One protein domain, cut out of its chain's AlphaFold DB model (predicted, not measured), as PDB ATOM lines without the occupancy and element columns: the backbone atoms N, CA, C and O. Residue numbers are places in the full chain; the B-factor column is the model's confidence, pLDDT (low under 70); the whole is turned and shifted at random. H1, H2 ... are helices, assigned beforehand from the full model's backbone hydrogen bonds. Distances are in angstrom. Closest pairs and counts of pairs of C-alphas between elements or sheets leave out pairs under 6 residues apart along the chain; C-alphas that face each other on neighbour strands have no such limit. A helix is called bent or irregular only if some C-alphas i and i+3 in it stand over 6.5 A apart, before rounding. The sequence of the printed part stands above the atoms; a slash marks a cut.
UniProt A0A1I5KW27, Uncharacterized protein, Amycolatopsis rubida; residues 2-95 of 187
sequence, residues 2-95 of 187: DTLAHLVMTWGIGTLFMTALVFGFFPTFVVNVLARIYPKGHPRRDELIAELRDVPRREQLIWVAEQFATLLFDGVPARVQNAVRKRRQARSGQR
ATOM      1  N   ASP A   2     -28.789  34.027  23.756       89.06
ATOM      2  CA  ASP A   2     -29.883  33.062  23.994       89.06
ATOM      3  C   ASP A   2     -29.823  31.782  23.140       89.06
ATOM      4  O   ASP A   2     -30.196  30.705  23.599       89.06
ATOM      5  N   THR A   3     -29.282  31.860  21.921       92.25
ATOM      6  CA  THR A   3     -29.140  30.699  21.021       92.25
ATOM      7  C   THR A   3     -28.148  29.658  21.540       92.25
ATOM      8  O   THR A   3     -28.399  28.459  21.434       92.25
ATOM      9  N   LEU A   4     -27.045  30.102  22.153       87.62
ATOM     10  CA  LEU A   4     -26.058  29.226  22.791       87.62
ATOM     11  C   LEU A   4     -26.639  28.549  24.035       87.62
ATOM     12  O   LEU A   4     -26.471  27.342  24.205       87.62
ATOM     13  N   ALA A   5     -27.368  29.300  24.865       89.38
ATOM     14  CA  ALA A   5     -28.019  28.756  26.053       89.38
ATOM     15  C   ALA A   5     -29.051  27.677  25.689       89.38
ATOM     16  O   ALA A   5     -29.023  26.584  26.251       89.38
ATOM     17  N   HIS A   6     -29.900  27.933  24.689       87.75
ATOM     18  CA  HIS A   6     -30.894  26.968  24.219       87.75
ATOM     19  C   HIS A   6     -30.253  25.682  23.675       87.75
ATOM     20  O   HIS A   6     -30.730  24.577  23.950       87.75
ATOM     21  N   LEU A   7     -29.153  25.810  22.926       91.00
ATOM     22  CA  LEU A   7     -28.430  24.661  22.389       91.00
ATOM     23  C   LEU A   7     -27.851  23.796  23.519       91.00
ATOM     24  O   LEU A   7     -28.107  22.594  23.560       91.00
ATOM     25  N   VAL A   8     -27.141  24.400  24.476       92.25
ATOM     26  CA  VAL A   8     -26.562  23.675  25.621       92.25
ATOM     27  C   VAL A   8     -27.651  23.008  26.459       92.25
ATOM     28  O   VAL A   8     -27.484  21.865  26.875       92.25
ATOM     29  N   MET A   9     -28.785  23.677  26.667       92.44
ATOM     30  CA  MET A   9     -29.880  23.135  27.468       92.44
ATOM     31  C   MET A   9     -30.561  21.948  26.771       92.44
ATOM     32  O   MET A   9     -30.775  20.911  27.394       92.44
ATOM     33  N   THR A  10     -30.810  22.047  25.461       92.81
ATOM     34  CA  THR A  10     -31.434  20.968  24.674       92.81
ATOM     35  C   THR A  10     -30.539  19.727  24.619       92.81
ATOM     36  O   THR A  10     -30.987  18.616  24.904       92.81
ATOM     37  N   TRP A  11     -29.255  19.909  24.298       94.38
ATOM     38  CA  TRP A  11     -28.304  18.801  24.207       94.38
ATOM     39  C   TRP A  11     -27.935  18.240  25.584       94.38
ATOM     40  O   TRP A  11     -27.838  17.026  25.740       94.38
ATOM     41  N   GLY A  12     -27.781  19.097  26.594       94.56
ATOM     42  CA  GLY A  12     -27.446  18.696  27.961       94.56
ATOM     43  C   GLY A  12     -28.556  17.891  28.635       94.56
ATOM     44  O   GLY A  12     -28.282  16.869  29.259       94.56
ATOM     45  N   ILE A  13     -29.819  18.295  28.469       94.31
ATOM     46  CA  ILE A  13     -30.958  17.529  29.002       94.31
ATOM     47  C   ILE A  13     -31.059  16.176  28.293       94.31
ATOM     48  O   ILE A  13     -31.251  15.152  28.950       94.31
ATOM     49  N   GLY A  14     -30.872  16.150  26.969       95.44
ATOM     50  CA  GLY A  14     -30.882  14.912  26.192       95.44
ATOM     51  C   GLY A  14     -29.797  13.922  26.630       95.44
ATOM     52  O   GLY A  14     -30.089  12.745  26.852       95.44
ATOM     53  N   THR A  15     -28.557  14.383  26.813       95.31
ATOM     54  CA  THR A  15     -27.441  13.525  27.250       95.31
ATOM     55  C   THR A  15     -27.595  13.060  28.693       95.31
ATOM     56  O   THR A  15     -27.320  11.894  28.986       95.31
ATOM     57  N   LEU A  16     -28.085  13.922  29.588       94.44
ATOM     58  CA  LEU A  16     -28.376  13.558  30.974       94.44
ATOM     59  C   LEU A  16     -29.465  12.482  31.041       94.44
ATOM     60  O   LEU A  16     -29.296  11.477  31.732       94.44
ATOM     61  N   PHE A  17     -30.549  12.656  30.281       95.44
ATOM     62  CA  PHE A  17     -31.635  11.683  30.205       95.44
ATOM     63  C   PHE A  17     -31.158  10.343  29.635       95.44
ATOM     64  O   PHE A  17     -31.442   9.296  30.215       95.44
ATOM     65  N   MET A  18     -30.371  10.363  28.555       95.50
ATOM     66  CA  MET A  18     -29.794   9.141  27.985       95.50
ATOM     67  C   MET A  18     -28.851   8.433  28.952       95.50
ATOM     68  O   MET A  18     -28.907   7.213  29.088       95.50
ATOM     69  N   THR A  19     -28.030   9.184  29.679       94.44
ATOM     70  CA  THR A  19     -27.128   8.622  30.691       94.44
ATOM     71  C   THR A  19     -27.928   7.982  31.827       94.44
ATOM     72  O   THR A  19     -27.640   6.856  32.226       94.44
ATOM     73  N   ALA A  20     -28.987   8.637  32.309       93.31
ATOM     74  CA  ALA A  20     -29.879   8.068  33.318       93.31
ATOM     75  C   ALA A  20     -30.582   6.789  32.822       93.31
ATOM     76  O   ALA A  20     -30.714   5.823  33.576       93.31
ATOM     77  N   LEU A  21     -30.982   6.745  31.548       95.44
ATOM     78  CA  LEU A  21     -31.556   5.555  30.914       95.44
ATOM     79  C   LEU A  21     -30.553   4.396  30.871       95.44
ATOM     80  O   LEU A  21     -30.878   3.289  31.303       95.44
ATOM     81  N   VAL A  22     -29.336   4.649  30.392       93.62
ATOM     82  CA  VAL A  22     -28.299   3.623  30.213       93.62
ATOM     83  C   VAL A  22     -27.751   3.116  31.549       93.62
ATOM     84  O   VAL A  22     -27.513   1.922  31.687       93.62
ATOM     85  N   PHE A  23     -27.585   3.973  32.557       90.75
ATOM     86  CA  PHE A  23     -27.027   3.562  33.854       90.75
ATOM     87  C   PHE A  23     -28.080   3.214  34.915       90.75
ATOM     88  O   PHE A  23     -27.743   2.612  35.929       90.75
ATOM     89  N   GLY A  24     -29.343   3.601  34.724       90.94
ATOM     90  CA  GLY A  24     -30.420   3.324  35.677       90.94
ATOM     91  C   GLY A  24     -31.369   2.229  35.203       90.94
ATOM     92  O   GLY A  24     -31.587   1.229  35.886       90.94
ATOM     93  N   PHE A  25     -31.953   2.418  34.021       94.50
ATOM     94  CA  PHE A  25     -33.016   1.545  33.525       94.50
ATOM     95  C   PHE A  25     -32.474   0.327  32.780       94.50
ATOM     96  O   PHE A  25     -32.944  -0.790  32.999       94.50
ATOM     97  N   PHE A  26     -31.484   0.531  31.912       95.06
ATOM     98  CA  PHE A  26     -30.992  -0.498  31.004       95.06
ATOM     99  C   PHE A  26     -30.484  -1.769  31.712       95.06
ATOM    100  O   PHE A  26     -30.941  -2.844  31.321       95.06
ATOM    101  N   PRO A  27     -29.657  -1.717  32.780       94.50
ATOM    102  CA  PRO A  27     -29.160  -2.934  33.427       94.50
ATOM    103  C   PRO A  27     -30.305  -3.761  34.018       94.50
ATOM    104  O   PRO A  27     -30.426  -4.961  33.775       94.50
ATOM    105  N   THR A  28     -31.225  -3.081  34.706       95.12
ATOM    106  CA  THR A  28     -32.428  -3.684  35.285       95.12
ATOM    107  C   THR A  28     -33.320  -4.299  34.208       95.12
ATOM    108  O   THR A  28     -33.835  -5.408  34.378       95.12
ATOM    109  N   PHE A  29     -33.519  -3.603  33.088       95.75
ATOM    110  CA  PHE A  29     -34.327  -4.096  31.976       95.75
ATOM    111  C   PHE A  29     -33.718  -5.356  31.352       95.75
ATOM    112  O   PHE A  29     -34.422  -6.353  31.184       95.75
ATOM    113  N   VAL A  30     -32.414  -5.339  31.066       95.31
ATOM    114  CA  VAL A  30     -31.711  -6.467  30.446       95.31
ATOM    115  C   VAL A  30     -31.743  -7.695  31.353       95.31
ATOM    116  O   VAL A  30     -32.144  -8.763  30.893       95.31
ATOM    117  N   VAL A  31     -31.448  -7.556  32.650       95.12
ATOM    118  CA  VAL A  31     -31.531  -8.683  33.598       95.12
ATOM    119  C   VAL A  31     -32.933  -9.272  33.658       95.12
ATOM    120  O   VAL A  31     -33.080 -10.489  33.636       95.12
ATOM    121  N   ASN A  32     -33.980  -8.444  33.649       94.56
ATOM    122  CA  ASN A  32     -35.357  -8.941  33.605       94.56
ATOM    123  C   ASN A  32     -35.670  -9.720  32.317       94.56
ATOM    124  O   ASN A  32     -36.455 -10.672  32.348       94.56
ATOM    125  N   VAL A  33     -35.077  -9.337  31.184       94.44
ATOM    126  CA  VAL A  33     -35.197 -10.088  29.928       94.44
ATOM    127  C   VAL A  33     -34.447 -11.418  30.020       94.44
ATOM    128  O   VAL A  33     -35.046 -12.447  29.711       94.44
ATOM    129  N   LEU A  34     -33.201 -11.440  30.510       92.06
ATOM    130  CA  LEU A  34     -32.438 -12.683  30.712       92.06
ATOM    131  C   LEU A  34     -33.148 -13.627  31.691       92.06
ATOM    132  O   LEU A  34     -33.309 -14.813  31.414       92.06
ATOM    133  N   ALA A  35     -33.660 -13.094  32.796       92.12
ATOM    134  CA  ALA A  35     -34.438 -13.818  33.794       92.12
ATOM    135  C   ALA A  35     -35.669 -14.522  33.188       92.12
ATOM    136  O   ALA A  35     -36.040 -15.608  33.628       92.12
ATOM    137  N   ARG A  36     -36.293 -13.946  32.148       91.38
ATOM    138  CA  ARG A  36     -37.428 -14.565  31.431       91.38
ATOM    139  C   ARG A  36     -37.030 -15.705  30.495       91.38
ATOM    140  O   ARG A  36     -37.903 -16.458  30.070       91.38
ATOM    141  N   ILE A  37     -35.749 -15.836  30.155       90.19
ATOM    142  CA  ILE A  37     -35.243 -16.956  29.350       90.19
ATOM    143  C   ILE A  37     -35.250 -18.245  30.183       90.19
ATOM    144  O   ILE A  37     -35.433 -19.333  29.624       90.19
ATOM    145  N   TYR A  38     -35.114 -18.124  31.506       85.00
ATOM    146  CA  TYR A  38     -35.272 -19.227  32.445       85.00
ATOM    147  C   TYR A  38     -36.759 -19.567  32.670       85.00
ATOM    148  O   TYR A  38     -37.612 -18.672  32.664       85.00
ATOM    149  N   PRO A  39     -37.106 -20.853  32.882       86.12
ATOM    150  CA  PRO A  39     -38.464 -21.255  33.240       86.12
ATOM    151  C   PRO A  39     -38.968 -20.541  34.502       86.12
ATOM    152  O   PRO A  39     -38.198 -20.189  35.398       86.12
ATOM    153  N   LYS A  40     -40.290 -20.361  34.606       90.31
ATOM    154  CA  LYS A  40     -40.914 -19.829  35.826       90.31
ATOM    155  C   LYS A  40     -40.612 -20.773  37.001       90.31
ATOM    156  O   LYS A  40     -40.841 -21.970  36.877       90.31
ATOM    157  N   GLY A  41     -40.112 -20.228  38.113       87.12
ATOM    158  CA  GLY A  41     -39.742 -20.991  39.314       87.12
ATOM    159  C   GLY A  41     -38.293 -21.491  39.352       87.12
ATOM    160  O   GLY A  41     -37.917 -22.165  40.301       87.12
ATOM    161  N   HIS A  42     -37.471 -21.177  38.345       88.50
ATOM    162  CA  HIS A  42     -36.052 -21.519  38.384       88.50
ATOM    163  C   HIS A  42     -35.298 -20.612  39.380       88.50
ATOM    164  O   HIS A  42     -35.366 -19.392  39.210       88.50
ATOM    165  N   PRO A  43     -34.527 -21.153  40.348       91.81
ATOM    166  CA  PRO A  43     -33.866 -20.362  41.401       91.81
ATOM    167  C   PRO A  43     -32.904 -19.307  40.837       91.81
ATOM    168  O   PRO A  43     -32.896 -18.162  41.283       91.81
ATOM    169  N   ARG A  44     -32.204 -19.639  39.738       88.88
ATOM    170  CA  ARG A  44     -31.306 -18.710  39.024       88.88
ATOM    171  C   ARG A  44     -31.956 -17.378  38.635       88.88
ATOM    172  O   ARG A  44     -31.264 -16.376  38.500       88.88
ATOM    173  N   ARG A  45     -33.277 -17.358  38.432       92.62
ATOM    174  CA  ARG A  45     -34.016 -16.143  38.076       92.62
ATOM    175  C   ARG A  45     -33.942 -15.093  39.186       92.62
ATOM    176  O   ARG A  45     -33.776 -13.914  38.883       92.62
ATOM    177  N   ASP A  46     -34.075 -15.532  40.432       93.31
ATOM    178  CA  ASP A  46     -34.075 -14.655  41.599       93.31
ATOM    179  C   ASP A  46     -32.637 -14.305  42.007       93.31
ATOM    180  O   ASP A  46     -32.368 -13.155  42.348       93.31
ATOM    181  N   GLU A  47     -31.701 -15.248  41.844       95.12
ATOM    182  CA  GLU A  47     -30.258 -15.018  42.020       95.12
ATOM    183  C   GLU A  47     -29.736 -13.900  41.107       95.12
ATOM    184  O   GLU A  47     -29.121 -12.963  41.594       95.12
ATOM    185  N   LEU A  48     -30.051 -13.928  39.805       94.62
ATOM    186  CA  LEU A  48     -29.624 -12.894  38.845       94.62
ATOM    187  C   LEU A  48     -30.082 -11.482  39.248       94.62
ATOM    188  O   LEU A  48     -29.373 -10.499  39.035       94.62
ATOM    189  N   ILE A  49     -31.288 -11.367  39.810       94.25
ATOM    190  CA  ILE A  49     -31.836 -10.082  40.257       94.25
ATOM    191  C   ILE A  49     -31.181  -9.643  41.570       94.25
ATOM    192  O   ILE A  49     -30.992  -8.441  41.765       94.25
ATOM    193  N   ALA A  50     -30.866 -10.580  42.464       95.88
ATOM    194  CA  ALA A  50     -30.149 -10.301  43.703       95.88
ATOM    195  C   ALA A  50     -28.707  -9.851  43.414       95.88
ATOM    196  O   ALA A  50     -28.323  -8.771  43.851       95.88
ATOM    197  N   GLU A  51     -27.977 -10.595  42.578       96.00
ATOM    198  CA  GLU A  51     -26.605 -10.279  42.158       96.00
ATOM    199  C   GLU A  51     -26.519  -8.863  41.558       96.00
ATOM    200  O   GLU A  51     -25.655  -8.080  41.948       96.00
ATOM    201  N   LEU A  52     -27.465  -8.462  40.693       95.19
ATOM    202  CA  LEU A  52     -27.476  -7.105  40.123       95.19
ATOM    203  C   LEU A  52     -27.570  -5.998  41.194       95.19
ATOM    204  O   LEU A  52     -27.045  -4.901  40.986       95.19
ATOM    205  N   ARG A  53     -28.260  -6.244  42.317       94.31
ATOM    206  CA  ARG A  53     -28.404  -5.243  43.393       94.31
ATOM    207  C   ARG A  53     -27.117  -5.051  44.182       94.31
ATOM    208  O   ARG A  53     -26.888  -3.939  44.655       94.31
ATOM    209  N   ASP A  54     -26.311  -6.099  44.292       97.06
ATOM    210  CA  ASP A  54     -25.044  -6.068  45.023       97.06
ATOM    211  C   ASP A  54     -23.915  -5.453  44.178       97.06
ATOM    212  O   ASP A  54     -22.954  -4.906  44.722       97.06
ATOM    213  N   VAL A  55     -24.043  -5.468  42.845       96.06
ATOM    214  CA  VAL A  55     -23.049  -4.891  41.927       96.06
ATOM    215  C   VAL A  55     -23.090  -3.349  41.941       96.06
ATOM    216  O   VAL A  55     -24.144  -2.744  41.684       96.06
ATOM    217  N   PRO A  56     -21.940  -2.669  42.146       96.25
ATOM    218  CA  PRO A  56     -21.845  -1.215  42.064       96.25
ATOM    219  C   PRO A  56     -22.331  -0.670  40.715       96.25
ATOM    220  O   PRO A  56     -21.978  -1.183  39.657       96.25
ATOM    221  N   ARG A  57     -23.079   0.445  40.715       92.88
ATOM    222  CA  ARG A  57     -23.714   1.007  39.497       92.88
ATOM    223  C   ARG A  57     -22.776   1.224  38.304       92.88
ATOM    224  O   ARG A  57     -23.217   1.142  37.164       92.88
ATOM    225  N   ARG A  58     -21.498   1.525  38.554       92.19
ATOM    226  CA  ARG A  58     -20.494   1.749  37.497       92.19
ATOM    227  C   ARG A  58     -20.100   0.453  36.783       92.19
ATOM    228  O   ARG A  58     -19.752   0.498  35.611       92.19
ATOM    229  N   GLU A  59     -20.189  -0.675  37.479       95.81
ATOM    230  CA  GLU A  59     -19.785  -2.001  37.002       95.81
ATOM    231  C   GLU A  59     -20.966  -2.804  36.443       95.81
ATOM    232  O   GLU A  59     -20.765  -3.760  35.700       95.81
ATOM    233  N   GLN A  60     -22.206  -2.374  36.713       95.38
ATOM    234  CA  GLN A  60     -23.421  -3.064  36.268       95.38
ATOM    235  C   GLN A  60     -23.461  -3.325  34.759       95.38
ATOM    236  O   GLN A  60     -23.928  -4.378  34.344       95.38
ATOM    237  N   LEU A  61     -22.967  -2.405  33.923       94.19
ATOM    238  CA  LEU A  61     -22.963  -2.605  32.468       94.19
ATOM    239  C   LEU A  61     -22.011  -3.722  32.029       94.19
ATOM    240  O   LEU A  61     -22.360  -4.498  31.140       94.19
ATOM    241  N   ILE A  62     -20.836  -3.811  32.657       96.56
ATOM    242  CA  ILE A  62     -19.850  -4.863  32.376       96.56
ATOM    243  C   ILE A  62     -20.419  -6.201  32.834       96.56
ATOM    244  O   ILE A  62     -20.489  -7.141  32.048       96.56
ATOM    245  N   TRP A  63     -20.939  -6.242  34.060       96.25
ATOM    246  CA  TRP A  63     -21.564  -7.434  34.615       96.25
ATOM    247  C   TRP A  63     -22.741  -7.925  33.750       96.25
ATOM    248  O   TRP A  63     -22.849  -9.111  33.451       96.25
ATOM    249  N   VAL A  64     -23.598  -7.022  33.257       95.50
ATOM    250  CA  VAL A  64     -24.693  -7.385  32.342       95.50
ATOM    251  C   VAL A  64     -24.162  -7.963  31.025       95.50
ATOM    252  O   VAL A  64     -24.739  -8.927  30.513       95.50
ATOM    253  N   ALA A  65     -23.083  -7.403  30.473       95.44
ATOM    254  CA  ALA A  65     -22.462  -7.921  29.256       95.44
ATOM    255  C   ALA A  65     -21.888  -9.333  29.466       95.44
ATOM    256  O   ALA A  65     -22.061 -10.191  28.598       95.44
ATOM    257  N   GLU A  66     -21.283  -9.598  30.625       95.50
ATOM    258  CA  GLU A  66     -20.809 -10.931  31.010       95.50
ATOM    259  C   GLU A  66     -21.964 -11.930  31.110       95.50
ATOM    260  O   GLU A  66     -21.927 -12.968  30.450       95.50
ATOM    261  N   GLN A  67     -23.040 -11.597  31.836       94.00
ATOM    262  CA  GLN A  67     -24.210 -12.481  31.942       94.00
ATOM    263  C   GLN A  67     -24.852 -12.753  30.576       94.00
ATOM    264  O   GLN A  67     -25.302 -13.868  30.301       94.00
ATOM    265  N   PHE A  68     -24.882 -11.750  29.696       92.56
ATOM    266  CA  PHE A  68     -25.362 -11.920  28.329       92.56
ATOM    267  C   PHE A  68     -24.468 -12.867  27.523       92.56
ATOM    268  O   PHE A  68     -24.986 -13.747  26.835       92.56
ATOM    269  N   ALA A  69     -23.145 -12.729  27.634       92.44
ATOM    270  CA  ALA A  69     -22.195 -13.621  26.983       92.44
ATOM    271  C   ALA A  69     -22.342 -15.059  27.497       92.44
ATOM    272  O   ALA A  69     -22.497 -15.970  26.688       92.44
ATOM    273  N   THR A  70     -22.392 -15.268  28.815       90.31
ATOM    274  CA  THR A  70     -22.635 -16.587  29.419       90.31
ATOM    275  C   THR A  70     -23.933 -17.195  28.900       90.31
ATOM    276  O   THR A  70     -23.958 -18.339  28.457       90.31
ATOM    277  N   LEU A  71     -25.020 -16.423  28.857       87.31
ATOM    278  CA  LEU A  71     -26.296 -16.914  28.346       87.31
ATOM    279  C   LEU A  71     -26.245 -17.245  26.844       87.31
ATOM    280  O   LEU A  71     -26.899 -18.192  26.399       87.31
ATOM    281  N   LEU A  72     -25.471 -16.497  26.058       87.56
ATOM    282  CA  LEU A  72     -25.289 -16.762  24.635       87.56
ATOM    283  C   LEU A  72     -24.450 -18.027  24.401       87.56
ATOM    284  O   LEU A  72     -24.836 -18.868  23.590       87.56
ATOM    285  N   PHE A  73     -23.342 -18.186  25.122       89.38
ATOM    286  CA  PHE A  73     -22.420 -19.304  24.936       89.38
ATOM    287  C   PHE A  73     -22.893 -20.599  25.597       89.38
ATOM    288  O   PHE A  73     -22.754 -21.651  24.982       89.38
ATOM    289  N   ASP A  74     -23.537 -20.545  26.762       83.12
ATOM    290  CA  ASP A  74     -24.032 -21.747  27.447       83.12
ATOM    291  C   ASP A  74     -25.490 -22.055  27.083       83.12
ATOM    292  O   ASP A  74     -25.889 -23.210  26.897       83.12
ATOM    293  N   GLY A  75     -26.318 -21.017  26.937       78.94
ATOM    294  CA  GLY A  75     -27.755 -21.172  26.714       78.94
ATOM    295  C   GLY A  75     -28.123 -21.566  25.282       78.94
ATOM    296  O   GLY A  75     -29.063 -22.348  25.081       78.94
ATOM    297  N   VAL A  76     -27.406 -21.062  24.271       82.94
ATOM    298  CA  VAL A  76     -27.717 -21.366  22.862       82.94
ATOM    299  C   VAL A  76     -27.408 -22.824  22.509       82.94
ATOM    300  O   VAL A  76     -28.311 -23.484  21.980       82.94
ATOM    301  N   PRO A  77     -26.229 -23.395  22.829       84.44
ATOM    302  CA  PRO A  77     -25.938 -24.787  22.497       84.44
ATOM    303  C   PRO A  77     -26.913 -25.765  23.154       84.44
ATOM    304  O   PRO A  77     -27.401 -26.676  22.485       84.44
ATOM    305  N   ALA A  78     -27.285 -25.540  24.419       80.12
ATOM    306  CA  ALA A  78     -28.254 -26.380  25.121       80.12
ATOM    307  C   ALA A  78     -29.629 -26.384  24.423       80.12
ATOM    308  O   ALA A  78     -30.249 -27.438  24.231       80.12
ATOM    309  N   ARG A  79     -30.100 -25.215  23.970       80.88
ATOM    310  CA  ARG A  79     -31.364 -25.098  23.221       80.88
ATOM    311  C   ARG A  79     -31.290 -25.779  21.859       80.88
ATOM    312  O   ARG A  79     -32.231 -26.484  21.488       80.88
ATOM    313  N   VAL A  80     -30.181 -25.614  21.138       87.31
ATOM    314  CA  VAL A  80     -29.969 -26.261  19.835       87.31
ATOM    315  C   VAL A  80     -29.947 -27.781  19.990       87.31
ATOM    316  O   VAL A  80     -30.653 -28.476  19.259       87.31
ATOM    317  N   GLN A  81     -29.227 -28.314  20.978       87.31
ATOM    318  CA  GLN A  81     -29.184 -29.755  21.237       87.31
ATOM    319  C   GLN A  81     -30.569 -30.321  21.569       87.31
ATOM    320  O   GLN A  81     -30.956 -31.358  21.024       87.31
ATOM    321  N   ASN A  82     -31.355 -29.624  22.392       85.56
ATOM    322  CA  ASN A  82     -32.721 -30.038  22.716       85.56
ATOM    323  C   ASN A  82     -33.644 -30.010  21.488       85.56
ATOM    324  O   ASN A  82     -34.414 -30.951  21.272       85.56
ATOM    325  N   ALA A  83     -33.536 -28.985  20.641       89.25
ATOM    326  CA  ALA A  83     -34.292 -28.911  19.395       89.25
ATOM    327  C   ALA A  83     -33.916 -30.050  18.428       89.25
ATOM    328  O   ALA A  83     -34.798 -30.678  17.835       89.25
ATOM    329  N   VAL A  84     -32.622 -30.365  18.304       92.19
ATOM    330  CA  VAL A  84     -32.129 -31.474  17.471       92.19
ATOM    331  C   VAL A  84     -32.607 -32.824  18.012       92.19
ATOM    332  O   VAL A  84     -33.093 -33.650  17.237       92.19
ATOM    333  N   ARG A  85     -32.543 -33.044  19.333       90.00
ATOM    334  CA  ARG A  85     -33.048 -34.269  19.980       90.00
ATOM    335  C   ARG A  85     -34.543 -34.465  19.727       90.00
ATOM    336  O   ARG A  85     -34.939 -35.550  19.303       90.00
ATOM    337  N   LYS A  86     -35.352 -33.412  19.881       90.62
ATOM    338  CA  LYS A  86     -36.803 -33.465  19.631       90.62
ATOM    339  C   LYS A  86     -37.127 -33.824  18.173       90.62
ATOM    340  O   LYS A  86     -38.021 -34.628  17.923       90.62
ATOM    341  N   ARG A  87     -36.361 -33.297  17.209       89.44
ATOM    342  CA  ARG A  87     -36.503 -33.649  15.780       89.44
ATOM    343  C   ARG A  87     -36.128 -35.102  15.487       89.44
ATOM    344  O   ARG A  87     -36.807 -35.749  14.693       89.44
ATOM    345  N   ARG A  88     -35.069 -35.624  16.116       89.38
ATOM    346  CA  ARG A  88     -34.672 -37.035  15.962       89.38
ATOM    347  C   ARG A  88     -35.745 -37.976  16.511       89.38
ATOM    348  O   ARG A  88     -36.128 -38.906  15.816       89.38
ATOM    349  N   GLN A  89     -36.287 -37.678  17.692       89.81
ATOM    350  CA  GLN A  89     -37.370 -38.465  18.294       89.81
ATOM    351  C   GLN A  89     -38.638 -38.477  17.427       89.81
ATOM    352  O   GLN A  89     -39.221 -39.539  17.229       89.81
ATOM    353  N   ALA A  90     -39.018 -37.335  16.839       89.00
ATOM    354  CA  ALA A  90     -40.168 -37.262  15.933       89.00
ATOM    355  C   ALA A  90     -40.002 -38.146  14.678       89.00
ATOM    356  O   ALA A  90     -40.965 -38.758  14.231       89.00
ATOM    357  N   ARG A  91     -38.779 -38.261  14.135       86.00
ATOM    358  CA  ARG A  91     -38.491 -39.150  12.993       86.00
ATOM    359  C   ARG A  91     -38.478 -40.629  13.374       86.00
ATOM    360  O   ARG A  91     -38.911 -41.457  12.583       86.00
ATOM    361  N   SER A  92     -37.986 -40.971  14.565       84.19
ATOM    362  CA  SER A  92     -37.960 -42.361  15.035       84.19
ATOM    363  C   SER A  92     -39.361 -42.914  15.325       84.19
ATOM    364  O   SER A  92     -39.582 -44.097  15.095       84.19
ATOM    365  N   GLY A  93     -40.304 -42.076  15.777       81.81
ATOM    366  CA  GLY A  93     -41.691 -42.491  16.028       81.81
ATOM    367  C   GLY A  93     -42.456 -42.882  14.760       81.81
ATOM    368  O   GLY A  93     -43.136 -43.899  14.753       81.81
ATOM    369  N   GLN A  94     -42.276 -42.140  13.662       73.56
ATOM    370  CA  GLN A  94     -42.983 -42.411  12.399       73.56
ATOM    371  C   GLN A  94     -42.579 -43.727  11.722       73.56
ATOM    372  O   GLN A  94     -43.366 -44.289  10.965       73.56
ATOM    373  N   ARG A  95     -41.363 -44.230  11.977       69.00
ATOM    374  CA  ARG A  95     -40.882 -45.466  11.341       69.00
ATOM    375  C   ARG A  95     -41.531 -46.721  11.928       69.00
ATOM    376  O   ARG A  95     -41.664 -47.701  11.216       69.00
TER     377      ARG A  95
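This is residues 2 to 95 of the 187 residues of an uncharacterized protein of Amycolatopsis rubida (UniProt A0A1I5KW27). Two long helices overlap at a small body, where H1b, short H2 and residues 60 to 71 of H3 form an up-and-down bundle, each running against the one before; residues 2 to 21 and 76 to 95 stick out as arms. The printed part has 94 residues and three named helices, H1, H2, H3; it is all helix and extended, radius of gyration of the C-alphas 21.1 A, spanning 80 by 30 by 20 A.

Find C-alpha 2 at (-29.883, 33.062, 23.994), where H1, residues 2 to 37, begins; assigned as one helix by its hydrogen bonds, it is bent, C-alphas 24 and 27 being 6.8 A apart. Arm H1a, residues 2 to 24, is 32.0 A long; H1b is residues 27 to 37. After H2, residues 44 to 54, H3 runs 52.2 A from residue 60 to C-alpha 95 at (-40.882, -45.466, 11.341).

H1b and H2 touch as a hairpin, closest C-alphas Ala 35 and Arg 45, 4.9 A, at a shallow tilt of 12 degrees. H3 touches H1b with residues 60 to 71 alone, closest C-alphas Pro 27 and Leu 61, 6.3 A. O i to N i+4 pairs are within hydrogen-bond range throughout H1a and H1b, 5 of 7 in H2, 28 of 32 in H3.

The farthest C-alphas, Asp 2 and Arg 95, are 80.3 A apart. The printed part has no cut and no long link; residue 95 has pLDDT under 70.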